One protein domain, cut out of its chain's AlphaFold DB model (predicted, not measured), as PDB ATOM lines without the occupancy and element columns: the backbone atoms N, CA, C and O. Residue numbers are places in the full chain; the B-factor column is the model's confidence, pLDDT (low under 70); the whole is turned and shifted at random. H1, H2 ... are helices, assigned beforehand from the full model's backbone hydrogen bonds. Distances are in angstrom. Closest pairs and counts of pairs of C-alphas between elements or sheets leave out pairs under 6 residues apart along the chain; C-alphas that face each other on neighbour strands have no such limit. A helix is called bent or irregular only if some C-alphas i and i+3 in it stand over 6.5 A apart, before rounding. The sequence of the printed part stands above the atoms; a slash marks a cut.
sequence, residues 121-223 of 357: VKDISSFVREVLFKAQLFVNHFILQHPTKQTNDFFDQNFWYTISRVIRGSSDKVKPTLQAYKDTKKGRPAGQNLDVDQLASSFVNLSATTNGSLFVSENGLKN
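This is residues 121 to 223 of the 357 residues of an uncharacterized protein of Mucor circinelloides f. circinelloides (strain 1006PhL) (UniProt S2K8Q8). One long helix, H1, crosses over two of three shorter helices, H3, H4 and H5, which fold back and forth as two successive helical hairpins; H4 lies between H3 and H5 along the chain, and H1 crosses H3 and H5 but stays clear of H4. The tiny H2 sits near the beginning of H3, and a tail without a named element, residues 210 to 223, runs back toward the end where H1 begins. You have 103 printed residues with five named helices, in the order H1, H2, H3, H4, H5, and no named strand: the class is all helix. The whole is compact, with a radius of gyration of the C-alphas of 13.8 A and spans of 42 by 30 by 23 A.

Start with H1, residues 121 to 145. Its residues 131 to 135 alone touch H3, residues 157 to 167, about perpendicular at 83 degrees; the closest C-alphas, of Ala 135 and Ile 163, are 6.0 A apart. H2, residues 152 to 155, is close to but not clearly touching H3, with the closest C-alphas, of Asp 153 and Phe 159, 5.8 A apart. Next, H3 and H4, residues 171 to 184, form a helical hairpin: they touch at a shallow tilt of 17 degrees, opposite ways, and the closest C-alphas, of Val 166 and Val 174, are 5.3 A apart. H4 and H5, residues 196 to 209, form another, at a shallow tilt of 29 degrees, opposite ways, with the C-alphas of Lys 175 and Ala 200 closest at 5.6 A. H5 touches residues 138 to 142 of H1 alone, only just about perpendicular at 70.0 degrees; the closest C-alphas, of Phe 142 and Ser 202, are 6.3 A apart. H1 and H4 are apart, and so are H3 and H5. Every O i to N i+4 pair is within hydrogen-bond range in H1, H3 and H5; in H4 it is 8 of 10, and H2 is too short for such a pair.

Find C-alpha 121 at (194.437, 253.939, 272.900); from there H1 runs 35.9 A to C-alpha 145 at (205.528, 251.319, 238.868). H2 measures 5.7 A, H3 15.2 A and H4 21.4 A. H4 is irregular: C-alphas 172 and 175 are 7.1 A apart. H5 runs 20.1 A and ends at C-alpha 209, (211.604, 243.085, 248.363).

The two C-alphas farthest apart are those of Lys 122 and Ala 190, at 42.9 A. The printed part has no cut, and the link from H4 to H5, 11 residues, is long. Look for low confidence at residues 186 to 192 and 211 to 212, under 70; the mean pLDDT of the printed part is 87.7.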
ATOM      1  N   VAL A 121     194.324 252.831 273.863       90.44
ATOM      2  CA  VAL A 121     194.437 253.939 272.900       90.44
ATOM      3  C   VAL A 121     195.782 253.891 272.182       90.44
ATOM      4  O   VAL A 121     195.810 254.012 270.957       90.44
ATOM      5  N   LYS A 122     196.882 253.679 272.913       91.19
ATOM      6  CA  LYS A 122     198.224 253.541 272.331       91.19
ATOM      7  C   LYS A 122     198.318 252.327 271.414       91.19
ATOM      8  O   LYS A 122     198.785 252.476 270.289       91.19
ATOM      9  N   ASP A 123     197.809 251.177 271.841       93.31
ATOM     10  CA  ASP A 123     197.854 249.938 271.062       93.31
ATOM     11  C   ASP A 123     197.054 250.072 269.753       93.31
ATOM     12  O   ASP A 123     197.580 249.803 268.673       93.31
ATOM     13  N   ILE A 124     195.815 250.583 269.819       94.31
ATOM     14  CA  ILE A 124     194.985 250.838 268.628       94.31
ATOM     15  C   ILE A 124     195.641 251.883 267.720       94.31
ATOM     16  O   ILE A 124     195.651 251.712 266.502       94.31
ATOM     17  N   SER A 125     196.194 252.957 268.285       93.19
ATOM     18  CA  SER A 125     196.831 254.020 267.498       93.19
ATOM     19  C   SER A 125     198.067 253.517 266.761       93.19
ATOM     20  O   SER A 125     198.218 253.790 265.572       93.19
ATOM     21  N   SER A 126     198.934 252.765 267.440       94.75
ATOM     22  CA  SER A 126     200.125 252.157 266.838       94.75
ATOM     23  C   SER A 126     199.744 251.182 265.731       94.75
ATOM     24  O   SER A 126     200.279 251.271 264.628       94.75
ATOM     25  N   PHE A 127     198.749 250.328 265.981       96.19
ATOM     26  CA  PHE A 127     198.230 249.394 264.988       96.19
ATOM     27  C   PHE A 127     197.676 250.101 263.744       96.19
ATOM     28  O   PHE A 127     198.062 249.778 262.622       96.19
ATOM     29  N   VAL A 128     196.801 251.101 263.916       96.31
ATOM     30  CA  VAL A 128     196.223 251.853 262.788       96.31
ATOM     31  C   VAL A 128     197.315 252.570 261.991       96.31
ATOM     32  O   VAL A 128     197.270 252.561 260.760       96.31
ATOM     33  N   ARG A 129     198.314 253.153 262.670       95.50
ATOM     34  CA  ARG A 129     199.461 253.793 262.011       95.50
ATOM     35  C   ARG A 129     200.263 252.800 261.182       95.50
ATOM     36  O   ARG A 129     200.566 253.110 260.037       95.50
ATOM     37  N   GLU A 130     200.571 251.623 261.720       95.50
ATOM     38  CA  GLU A 130     201.318 250.600 260.984       95.50
ATOM     39  C   GLU A 130     200.545 250.124 259.746       95.50
ATOM     40  O   GLU A 130     201.097 250.096 258.644       95.50
ATOM     41  N   VAL A 131     199.249 249.823 259.899       96.06
ATOM     42  CA  VAL A 131     198.382 249.396 258.788       96.06
ATOM     43  C   VAL A 131     198.347 250.448 257.684       96.06
ATOM     44  O   VAL A 131     198.509 250.114 256.510       96.06
ATOM     45  N   LEU A 132     198.146 251.720 258.039       96.31
ATOM     46  CA  LEU A 132     198.078 252.792 257.050       96.31
ATOM     47  C   LEU A 132     199.425 253.105 256.417       96.31
ATOM     48  O   LEU A 132     199.468 253.344 255.215       96.31
ATOM     49  N   PHE A 133     200.512 253.059 257.183       94.88
ATOM     50  CA  PHE A 133     201.852 253.255 256.646       94.88
ATOM     51  C   PHE A 133     202.164 252.214 255.565       94.88
ATOM     52  O   PHE A 133     202.540 252.575 254.449       94.88
ATOM     53  N   LYS A 134     201.925 250.925 255.845       95.12
ATOM     54  CA  LYS A 134     202.145 249.859 254.855       95.12
ATOM     55  C   LYS A 134     201.160 249.943 253.683       95.12
ATOM     56  O   LYS A 134     201.553 249.698 252.545       95.12
ATOM     57  N   ALA A 135     199.910 250.349 253.927       95.81
ATOM     58  CA  ALA A 135     198.935 250.606 252.865       95.81
ATOM     59  C   ALA A 135     199.397 251.723 251.913       95.81
ATOM     60  O   ALA A 135     199.347 251.551 250.697       95.81
ATOM     61  N   GLN A 136     199.869 252.850 252.453       94.50
ATOM     62  CA  GLN A 136     200.385 253.975 251.671       94.50
ATOM     63  C   GLN A 136     201.650 253.594 250.907       94.50
ATOM     64  O   GLN A 136     201.742 253.891 249.718       94.50
ATOM     65  N   LEU A 137     202.587 252.890 251.552       92.88
ATOM     66  CA  LEU A 137     203.796 252.378 250.908       92.88
ATOM     67  C   LEU A 137     203.442 251.519 249.688       92.88
ATOM     68  O   LEU A 137     203.972 251.736 248.601       92.88
ATOM     69  N   PHE A 138     202.498 250.592 249.857       94.00
ATOM     70  CA  PHE A 138     202.034 249.728 248.782       94.00
ATOM     71  C   PHE A 138     201.371 250.500 247.634       94.00
ATOM     72  O   PHE A 138     201.754 250.330 246.475       94.00
ATOM     73  N   VAL A 139     200.401 251.365 247.938       93.12
ATOM     74  CA  VAL A 139     199.679 252.131 246.912       93.12
ATOM     75  C   VAL A 139     200.624 253.077 246.169       93.12
ATOM     76  O   VAL A 139     200.576 253.145 244.943       93.12
ATOM     77  N   ASN A 140     201.535 253.751 246.873       89.88
ATOM     78  CA  ASN A 140     202.519 254.635 246.250       89.88
ATOM     79  C   ASN A 140     203.494 253.861 245.365       89.88
ATOM     80  O   ASN A 140     203.747 254.276 244.236       89.88
ATOM     81  N   HIS A 141     203.983 252.706 245.826       89.56
ATOM     82  CA  HIS A 141     204.804 251.827 244.999       89.56
ATOM     83  C   HIS A 141     204.071 251.436 243.708       89.56
ATOM     84  O   HIS A 141     204.633 251.557 242.621       89.56
ATOM     85  N   PHE A 142     202.795 251.047 243.800       90.62
ATOM     86  CA  PHE A 142     201.986 250.716 242.627       90.62
ATOM     87  C   PHE A 142     201.843 251.898 241.654       90.62
ATOM     88  O   PHE A 142     202.060 251.729 240.455       90.62
ATOM     89  N   ILE A 143     201.523 253.098 242.155       86.56
ATOM     90  CA  ILE A 143     201.370 254.316 241.337       86.56
ATOM     91  C   ILE A 143     202.665 254.646 240.580       86.56
ATOM     92  O   ILE A 143     202.621 255.053 239.415       86.56
ATOM     93  N   LEU A 144     203.818 254.462 241.229       83.00
ATOM     94  CA  LEU A 144     205.125 254.723 240.630       83.00
ATOM     95  C   LEU A 144     205.493 253.675 239.571       83.00
ATOM     96  O   LEU A 144     205.988 254.040 238.501       83.00
ATOM     97  N   GLN A 145     205.204 252.396 239.811       85.19
ATOM     98  CA  GLN A 145     205.528 251.319 238.868       85.19
ATOM     99  C   GLN A 145     204.571 251.254 237.667       85.19
ATOM    100  O   GLN A 145     204.999 250.926 236.564       85.19
ATOM    101  N   HIS A 146     203.296 251.625 237.839       85.19
ATOM    102  CA  HIS A 146     202.259 251.470 236.807       85.19
ATOM    103  C   HIS A 146     201.572 252.806 236.459       85.19
ATOM    104  O   HIS A 146     200.397 253.007 236.783       85.19
ATOM    105  N   PRO A 147     202.255 253.731 235.751       73.94
ATOM    106  CA  PRO A 147     201.732 255.074 235.450       73.94
ATOM    107  C   PRO A 147     200.414 255.071 234.686       73.94
ATOM    108  O   PRO A 147     199.590 255.963 234.845       73.94
ATOM    109  N   THR A 148     200.232 254.083 233.818       77.50
ATOM    110  CA  THR A 148     199.082 253.982 232.918       77.50
ATOM    111  C   THR A 148     197.880 253.307 233.575       77.50
ATOM    112  O   THR A 148     196.828 253.195 232.953       77.50
ATOM    113  N   LYS A 149     198.018 252.848 234.826       81.38
ATOM    114  CA  LYS A 149     197.005 252.080 235.568       81.38
ATOM    115  C   LYS A 149     196.418 252.870 236.739       81.38
ATOM    116  O   LYS A 149     195.978 252.296 237.734       81.38
ATOM    117  N   GLN A 150     196.439 254.194 236.638       78.69
ATOM    118  CA  GLN A 150     195.927 255.079 237.675       78.69
ATOM    119  C   GLN A 150     194.397 255.121 237.669       78.69
ATOM    120  O   GLN A 150     193.767 255.155 236.616       78.69
ATOM    121  N   THR A 151     193.802 255.142 238.860       84.56
ATOM    122  CA  THR A 151     192.347 255.135 239.051       84.56
ATOM    123  C   THR A 151     191.939 256.165 240.098       84.56
ATOM    124  O   THR A 151     192.685 256.457 241.034       84.56
ATOM    125  N   ASN A 152     190.716 256.682 239.971       85.94
ATOM    126  CA  ASN A 152     190.097 257.525 240.992       85.94
ATOM    127  C   ASN A 152     189.848 256.773 242.310       85.94
ATOM    128  O   ASN A 152     189.601 257.406 243.332       85.94
ATOM    129  N   ASP A 153     189.944 255.439 242.317       88.94
ATOM    130  CA  ASP A 153     189.819 254.652 243.546       88.94
ATOM    131  C   ASP A 153     190.848 255.058 244.608       88.94
ATOM    132  O   ASP A 153     190.527 255.019 245.788       88.94
ATOM    133  N   PHE A 154     192.036 255.545 244.229       88.81
ATOM    134  CA  PHE A 154     193.052 256.008 245.188       88.81
ATOM    135  C   PHE A 154     192.592 257.177 246.075       88.81
ATOM    136  O   PHE A 154     193.222 257.472 247.089       88.81
ATOM    137  N   PHE A 155     191.483 257.821 245.718       88.62
ATOM    138  CA  PHE A 155     190.893 258.951 246.427       88.62
ATOM    139  C   PHE A 155     189.601 258.565 247.178       88.62
ATOM    140  O   PHE A 155     188.961 259.423 247.780       88.62
ATOM    141  N   ASP A 156     189.208 257.284 247.170       90.31
ATOM    142  CA  ASP A 156     187.992 256.763 247.815       90.31
ATOM    143  C   ASP A 156     188.328 256.110 249.170       90.31
ATOM    144  O   ASP A 156     189.221 255.266 249.284       90.31
ATOM    145  N   GLN A 157     187.583 256.454 250.222       93.94
ATOM    146  CA  GLN A 157     187.747 255.853 251.552       93.94
ATOM    147  C   GLN A 157     187.595 254.322 251.530       93.94
ATOM    148  O   GLN A 157     188.335 253.618 252.219       93.94
ATOM    149  N   ASN A 158     186.658 253.784 250.745       93.88
ATOM    150  CA  ASN A 158     186.405 252.344 250.655       93.88
ATOM    151  C   ASN A 158     187.568 251.607 249.996       93.88
ATOM    152  O   ASN A 158     187.827 250.450 250.339       93.88
ATOM    153  N   PHE A 159     188.281 252.261 249.076       94.69
ATOM    154  CA  PHE A 159     189.515 251.715 248.528       94.69
ATOM    155  C   PHE A 159     190.568 251.592 249.629       94.69
ATOM    156  O   PHE A 159     191.067 250.495 249.863       94.69
ATOM    157  N   TRP A 160     190.835 252.661 250.383       96.62
ATOM    158  CA  TRP A 160     191.796 252.619 251.493       96.62
ATOM    159  C   TRP A 160     191.410 251.610 252.572       96.62
ATOM    160  O   TRP A 160     192.264 250.887 253.084       96.62
ATOM    161  N   TYR A 161     190.117 251.484 252.863       96.06
ATOM    162  CA  TYR A 161     189.621 250.451 253.762       96.06
ATOM    163  C   TYR A 161     189.850 249.043 253.191       96.06
ATOM    164  O   TYR A 161     190.258 248.139 253.921       96.06
ATOM    165  N   THR A 162     189.673 248.846 251.884       95.88
ATOM    166  CA  THR A 162     189.984 247.580 251.199       95.88
ATOM    167  C   THR A 162     191.475 247.265 251.262       95.88
ATOM    168  O   THR A 162     191.837 246.154 251.644       95.88
ATOM    169  N   ILE A 163     192.349 248.235 250.984       96.75
ATOM    170  CA  ILE A 163     193.799 248.055 251.119       96.75
ATOM    171  C   ILE A 163     194.169 247.729 252.570       96.75
ATOM    172  O   ILE A 163     194.954 246.817 252.804       96.75
ATOM    173  N   SER A 164     193.535 248.362 253.561       96.44
ATOM    174  CA  SER A 164     193.753 248.018 254.973       96.44
ATOM    175  C   SER A 164     193.393 246.558 255.290       96.44
ATOM    176  O   SER A 164     194.021 245.938 256.144       96.44
ATOM    177  N   ARG A 165     192.393 245.982 254.604       94.88
ATOM    178  CA  ARG A 165     192.032 244.560 254.734       94.88
ATOM    179  C   ARG A 165     193.039 243.651 254.045       94.88
ATOM    180  O   ARG A 165     193.298 242.573 254.562       94.88
ATOM    181  N   VAL A 166     193.605 244.079 252.915       95.50
ATOM    182  CA  VAL A 166     194.707 243.373 252.244       95.50
ATOM    183  C   VAL A 166     195.925 243.312 253.170       95.50
ATOM    184  O   VAL A 166     196.447 242.232 253.415       95.50
ATOM    185  N   ILE A 167     196.304 244.446 253.763       95.25
ATOM    186  CA  ILE A 167     197.442 244.573 254.687       95.25
ATOM    187  C   ILE A 167     197.254 243.750 255.966       95.25
ATOM    188  O   ILE A 167     198.204 243.182 256.482       95.25
ATOM    189  N   ARG A 168     196.033 243.632 256.488       94.12
ATOM    190  CA  ARG A 168     195.747 242.781 257.661       94.12
ATOM    191  C   ARG A 168     195.403 241.335 257.307       94.12
ATOM    192  O   ARG A 168     195.047 240.546 258.178       94.12
ATOM    193  N   GLY A 169     195.400 241.019 256.018       90.00
ATOM    194  CA  GLY A 169     195.014 239.722 255.503       90.00
ATOM    195  C   GLY A 169     196.180 238.744 255.471       90.00
ATOM    196  O   GLY A 169     197.154 238.841 256.210       90.00
ATOM    197  N   SER A 170     196.048 237.789 254.565       87.00
ATOM    198  CA  SER A 170     197.058 236.799 254.223       87.00
ATOM    199  C   SER A 170     197.224 236.775 252.704       87.00
ATOM    200  O   SER A 170     196.366 237.283 251.974       87.00
ATOM    201  N   SER A 171     198.327 236.200 252.216       86.50
ATOM    202  CA  SER A 171     198.681 236.203 250.786       86.50
ATOM    203  C   SER A 171     197.562 235.657 249.885       86.50
ATOM    204  O   SER A 171     197.207 236.271 248.880       86.50
ATOM    205  N   ASP A 172     196.901 234.580 250.311       88.56
ATOM    206  CA  ASP A 172     195.764 233.956 249.621       88.56
ATOM    207  C   ASP A 172     194.528 234.870 249.514       88.56
ATOM    208  O   ASP A 172     193.708 234.710 248.611       88.56
ATOM    209  N   LYS A 173     194.399 235.870 250.396       91.31
ATOM    210  CA  LYS A 173     193.246 236.783 250.452       91.31
ATOM    211  C   LYS A 173     193.449 238.089 249.698       91.31
ATOM    212  O   LYS A 173     192.470 238.818 249.523       91.31
ATOM    213  N   VAL A 174     194.664 238.387 249.231       92.38
ATOM    214  CA  VAL A 174     194.986 239.641 248.527       92.38
ATOM    215  C   VAL A 174     194.094 239.805 247.294       92.38
ATOM    216  O   VAL A 174     193.266 240.716 247.236       92.38
ATOM    217  N   LYS A 175     194.202 238.880 246.334       93.50
ATOM    218  CA  LYS A 175     193.444 238.930 245.077       93.50
ATOM    219  C   LYS A 175     191.924 238.838 245.295       93.50
ATOM    220  O   LYS A 175     191.225 239.699 244.763       93.50
ATOM    221  N   PRO A 176     191.384 237.910 246.115       95.06
ATOM    222  CA  PRO A 176     189.948 237.870 246.408       95.06
ATOM    223  C   PRO A 176     189.396 239.165 247.019       95.06
ATOM    224  O   PRO A 176     188.308 239.602 246.654       95.06
ATOM    225  N   THR A 177     190.143 239.810 247.921       94.62
ATOM    226  CA  THR A 177     189.706 241.061 248.568       94.62
ATOM    227  C   THR A 177     189.625 242.212 247.566       94.62
ATOM    228  O   THR A 177     188.646 242.960 247.559       94.62
ATOM    229  N   LEU A 178     190.630 242.333 246.693       93.94
ATOM    230  CA  LEU A 178     190.650 243.337 245.628       93.94
ATOM    231  C   LEU A 178     189.563 243.077 244.577       93.94
ATOM    232  O   LEU A 178     188.909 244.017 244.123       93.94
ATOM    233  N   GLN A 179     189.327 241.809 244.232       93.06
ATOM    234  CA  GLN A 179     188.265 241.424 243.305       93.06
ATOM    235  C   GLN A 179     186.883 241.765 243.865       93.06
ATOM    236  O   GLN A 179     186.090 242.401 243.177       93.06
ATOM    237  N   ALA A 180     186.626 241.447 245.137       92.19
ATOM    238  CA  ALA A 180     185.370 241.794 245.792       92.19
ATOM    239  C   ALA A 180     185.119 243.311 245.776       92.19
ATOM    240  O   ALA A 180     184.001 243.741 245.506       92.19
ATOM    241  N   TYR A 181     186.153 244.131 246.006       92.00
ATOM    242  CA  TYR A 181     186.040 245.588 245.879       92.00
ATOM    243  C   TYR A 181     185.667 246.010 244.454       92.00
ATOM    244  O   TYR A 181     184.709 246.763 244.272       92.00
ATOM    245  N   LYS A 182     186.364 245.484 243.439       89.50
ATOM    246  CA  LYS A 182     186.057 245.760 242.028       89.50
ATOM    247  C   LYS A 182     184.616 245.382 241.672       89.50
ATOM    248  O   LYS A 182     183.931 246.154 241.004       89.50
ATOM    249  N   ASP A 183     184.130 244.252 242.175       88.69
ATOM    250  CA  ASP A 183     182.771 243.768 241.918       88.69
ATOM    251  C   ASP A 183     181.686 244.672 242.523       88.69
ATOM    252  O   ASP A 183     180.579 244.734 241.988       88.69
ATOM    253  N   THR A 184     181.989 245.428 243.588       86.19
ATOM    254  CA  THR A 184     181.058 246.446 244.119       86.19
ATOM    255  C   THR A 184     180.914 247.670 243.212       86.19
ATOM    256  O   THR A 184     179.956 248.428 243.351       86.19
ATOM    257  N   LYS A 185     181.843 247.871 242.270       79.56
ATOM    258  CA  LYS A 185     181.887 249.022 241.355       79.56
ATOM    259  C   LYS A 185     181.467 248.650 239.918       79.56
ATOM    260  O   LYS A 185     181.845 249.340 238.970       79.56
ATOM    261  N   LYS A 186     180.695 247.567 239.740       68.12
ATOM    262  CA  LYS A 186     180.168 247.120 238.433       68.12
ATOM    263  C   LYS A 186     179.455 248.265 237.693       68.12
ATOM    264  O   LYS A 186     178.654 248.981 238.284       68.12
ATOM    265  N   GLY A 187     179.748 248.416 236.398       65.12
ATOM    266  CA  GLY A 187     179.159 249.443 235.521       65.12
ATOM    267  C   GLY A 187     180.070 250.631 235.178       65.12
ATOM    268  O   GLY A 187     179.659 251.500 234.413       65.12
ATOM    269  N   ARG A 188     181.305 250.686 235.696       68.75
ATOM    270  CA  ARG A 188     182.289 251.713 235.308       68.75
ATOM    271  C   ARG A 188     182.904 251.452 233.921       68.75
ATOM    272  O   ARG A 188     183.116 250.287 233.567       68.75
ATOM    273  N   PRO A 189     183.272 252.511 233.169       63.34
ATOM    274  CA  PRO A 189     184.001 252.382 231.907       63.34
ATOM    275  C   PRO A 189     185.296 251.573 232.075       63.34
ATOM    276  O   PRO A 189     185.980 251.699 233.091       63.34
ATOM    277  N   ALA A 190     185.667 250.780 231.063       56.25
ATOM    278  CA  ALA A 190     186.805 249.852 231.111       56.25
ATOM    279  C   ALA A 190     188.146 250.501 231.526       56.25
ATOM    280  O   ALA A 190     188.961 249.838 232.162       56.25
ATOM    281  N   GLY A 191     188.344 251.794 231.242       58.12
ATOM    282  CA  GLY A 191     189.547 252.559 231.603       58.12
ATOM    283  C   GLY A 191     189.578 253.151 233.020       58.12
ATOM    284  O   GLY A 191     190.571 253.762 233.385       58.12
ATOM    285  N   GLN A 192     188.516 252.992 233.818       65.62
ATOM    286  CA  GLN A 192     188.444 253.471 235.212       65.62
ATOM    287  C   GLN A 192     188.423 252.326 236.234       65.62
ATOM    288  O   GLN A 192     188.199 252.545 237.427       65.62
ATOM    289  N   ASN A 193     188.592 251.090 235.766       72.81
ATOM    290  CA  ASN A 193     188.514 249.911 236.611       72.81
ATOM    291  C   ASN A 193     189.877 249.564 237.201       72.81
ATOM    292  O   ASN A 193     190.901 249.614 236.525       72.81
ATOM    293  N   LEU A 194     189.854 249.139 238.463       83.81
ATOM    294  CA  LEU A 194     191.025 248.624 239.153       83.81
ATOM    295  C   LEU A 194     191.584 247.394 238.414       83.81
ATOM    296  O   LEU A 194     190.867 246.411 238.165       83.81
ATOM    297  N   ASP A 195     192.871 247.447 238.079       88.81
ATOM    298  CA  ASP A 195     193.617 246.313 237.537       88.81
ATOM    299  C   ASP A 195     194.039 245.394 238.693       88.81
ATOM    300  O   ASP A 195     195.093 245.558 239.307       88.81
ATOM    301  N   VAL A 196     193.139 244.476 239.053       90.69
ATOM    302  CA  VAL A 196     193.290 243.590 240.217       90.69
ATOM    303  C   VAL A 196     194.521 242.697 240.087       90.69
ATOM    304  O   VAL A 196     195.224 242.505 241.077       90.69
ATOM    305  N   ASP A 197     194.801 242.181 238.890       91.00
ATOM    306  CA  ASP A 197     195.933 241.282 238.661       91.00
ATOM    307  C   ASP A 197     197.263 242.019 238.809       91.00
ATOM    308  O   ASP A 197     198.159 241.542 239.513       91.00
ATOM    309  N   GLN A 198     197.371 243.220 238.234       91.06
ATOM    310  CA  GLN A 198     198.582 244.028 238.349       91.06
ATOM    311  C   GLN A 198     198.805 244.517 239.784       91.06
ATOM    312  O   GLN A 198     199.937 244.529 240.279       91.06
ATOM    313  N   LEU A 199     197.728 244.907 240.472       92.56
ATOM    314  CA  LEU A 199     197.790 245.379 241.852       92.56
ATOM    315  C   LEU A 199     198.187 244.247 242.809       92.56
ATOM    316  O   LEU A 199     199.083 244.432 243.631       92.56
ATOM    317  N   ALA A 200     197.589 243.062 242.662       92.75
ATOM    318  CA  ALA A 200     197.960 241.884 243.443       92.75
ATOM    319  C   ALA A 200     199.412 241.452 243.176       92.75
ATOM    320  O   ALA A 200     200.156 241.201 244.122       92.75
ATOM    321  N   SER A 201     199.847 241.435 241.913       91.50
ATOM    322  CA  SER A 201     201.235 241.100 241.560       91.50
ATOM    323  C   SER A 201     202.228 242.102 242.155       91.50
ATOM    324  O   SER A 201     203.254 241.717 242.708       91.50
ATOM    325  N   SER A 202     201.893 243.395 242.131       91.44
ATOM    326  CA  SER A 202     202.727 244.437 242.744       91.44
ATOM    327  C   SER A 202     202.820 244.288 244.259       91.44
ATOM    328  O   SER A 202     203.871 244.553 244.833       91.44
ATOM    329  N   PHE A 203     201.748 243.830 244.910       92.06
ATOM    330  CA  PHE A 203     201.766 243.543 246.343       92.06
ATOM    331  C   PHE A 203     202.743 242.411 246.669       92.06
ATOM    332  O   PHE A 203     203.535 242.530 247.603       92.06
ATOM    333  N   VAL A 204     202.705 241.328 245.885       88.06
ATOM    334  CA  VAL A 204     203.611 240.182 246.046       88.06
ATOM    335  C   VAL A 204     205.062 240.614 245.834       88.06
ATOM    336  O   VAL A 204     205.908 240.332 246.679       88.06
ATOM    337  N   ASN A 205     205.339 241.373 244.772       87.94
ATOM    338  CA  ASN A 205     206.684 241.868 244.473       87.94
ATOM    339  C   ASN A 205     207.223 242.792 245.574       87.94
ATOM    340  O   ASN A 205     208.367 242.649 246.012       87.94
ATOM    341  N   LEU A 206     206.400 243.721 246.066       89.94
ATOM    342  CA  LEU A 206     206.801 244.609 247.154       89.94
ATOM    343  C   LEU A 206     207.008 243.838 248.468       89.94
ATOM    344  O   LEU A 206     207.956 244.111 249.200       89.94
ATOM    345  N   SER A 207     206.167 242.841 248.749       86.62
ATOM    346  CA  SER A 207     206.322 241.968 249.923       86.62
ATOM    347  C   SER A 207     207.609 241.146 249.876       86.62
ATOM    348  O   SER A 207     208.190 240.875 250.918       86.62
ATOM    349  N   ALA A 208     208.059 240.748 248.683       83.25
ATOM    350  CA  ALA A 208     209.292 239.984 248.504       83.25
ATOM    351  C   ALA A 208     210.561 240.846 248.635       83.25
ATOM    352  O   ALA A 208     211.619 240.334 248.983       83.25
ATOM    353  N   THR A 209     210.465 242.146 248.345       81.00
ATOM    354  CA  THR A 209     211.604 243.085 248.363       81.00
ATOM    355  C   THR A 209     211.766 243.817 249.690       81.00
ATOM    356  O   THR A 209     212.816 244.397 249.958       81.00
ATOM    357  N   THR A 210     210.743 243.802 250.540       72.19
ATOM    358  CA  THR A 210     210.810 244.395 251.870       72.19
ATOM    359  C   THR A 210     211.372 243.371 252.856       72.19
ATOM    360  O   THR A 210     210.816 242.293 253.029       72.19
ATOM    361  N   ASN A 211     212.456 243.718 253.565       65.00
ATOM    362  CA  ASN A 211     213.034 242.895 254.648       65.00
ATOM    363  C   ASN A 211     212.054 242.631 255.819       65.00
ATOM    364  O   ASN A 211     212.404 241.962 256.787       65.00
ATOM    365  N   GLY A 212     210.831 243.166 255.752       64.88
ATOM    366  CA  GLY A 212     209.737 242.906 256.672       64.88
ATOM    367  C   GLY A 212     208.435 242.671 255.910       64.88
ATOM    368  O   GLY A 212     208.209 243.239 254.848       64.88
ATOM    369  N   SER A 213     207.557 241.850 256.478       81.06
ATOM    370  CA  SER A 213     206.251 241.545 255.891       81.06
ATOM    371  C   SER A 213     205.390 242.804 255.729       81.06
ATOM    372  O   SER A 213     205.225 243.580 256.682       81.06
ATOM    373  N   LEU A 214     204.764 242.969 254.555       89.44
ATOM    374  CA  LEU A 214     203.711 243.972 254.354       89.44
ATOM    375  C   LEU A 214     202.462 243.687 255.197       89.44
ATOM    376  O   LEU A 214     201.648 244.588 255.392       89.44
ATOM    377  N   PHE A 215     202.308 242.465 255.711       93.06
ATOM    378  CA  PHE A 215     201.170 242.116 256.546       93.06
ATOM    379  C   PHE A 215     201.293 242.691 257.963       93.06
ATOM    380  O   PHE A 215     202.391 242.829 258.509       93.06
ATOM    381  N   VAL A 216     200.156 243.025 258.568       92.69
ATOM    382  CA  VAL A 216     200.054 243.485 259.961       92.69
ATOM    383  C   VAL A 216     199.074 242.589 260.705       92.69
ATOM    384  O   VAL A 216     197.895 242.528 260.360       92.69
ATOM    385  N   SER A 217     199.562 241.899 261.736       89.62
ATOM    386  CA  SER A 217     198.723 241.060 262.593       89.62
ATOM    387  C   SER A 217     197.877 241.917 263.530       89.62
ATOM    388  O   SER A 217     198.356 242.882 264.122       89.62
ATOM    389  N   GLU A 218     196.621 241.526 263.718       88.50
ATOM    390  CA  GLU A 218     195.718 242.185 264.664       88.50
ATOM    391  C   GLU A 218     196.094 241.899 266.122       88.50
ATOM    392  O   GLU A 218     195.679 242.640 267.005       88.50
ATOM    393  N   ASN A 219     196.862 240.836 266.395       87.31
ATOM    394  CA  ASN A 219     197.338 240.463 267.737       87.31
ATOM    395  C   ASN A 219     196.231 240.456 268.816       87.31
ATOM    396  O   ASN A 219     196.465 240.790 269.975       87.31
ATOM    397  N   GLY A 220     195.001 240.089 268.434       85.75
ATOM    398  CA  GLY A 220     193.843 240.058 269.331       85.75
ATOM    399  C   GLY A 220     193.213 241.423 269.639       85.75
ATOM    400  O   GLY A 220     192.285 241.479 270.451       85.75
ATOM    401  N   LEU A 221     193.660 242.508 268.994       89.81
ATOM    402  CA  LEU A 221     193.039 243.826 269.100       89.81
ATOM    403  C   LEU A 221     191.590 243.783 268.610       89.81
ATOM    404  O   LEU A 221     191.258 243.185 267.590       89.81
ATOM    405  N   LYS A 222     190.710 244.464 269.343       89.12
ATOM    406  CA  LYS A 222     189.283 244.600 269.027       89.12
ATOM    407  C   LYS A 222     188.910 246.078 269.004       89.12
ATOM    408  O   LYS A 222     189.628 246.912 269.547       89.12
ATOM    409  N   ASN A 223     187.770 246.400 268.397       88.88
ATOM    410  CA  ASN A 223     187.185 247.748 268.380       88.88
ATOM    411  C   ASN A 223     188.028 248.837 267.683       88.88
ATOM    412  O   ASN A 223     187.739 250.021 267.828       88.88
TER     413      ASN A 223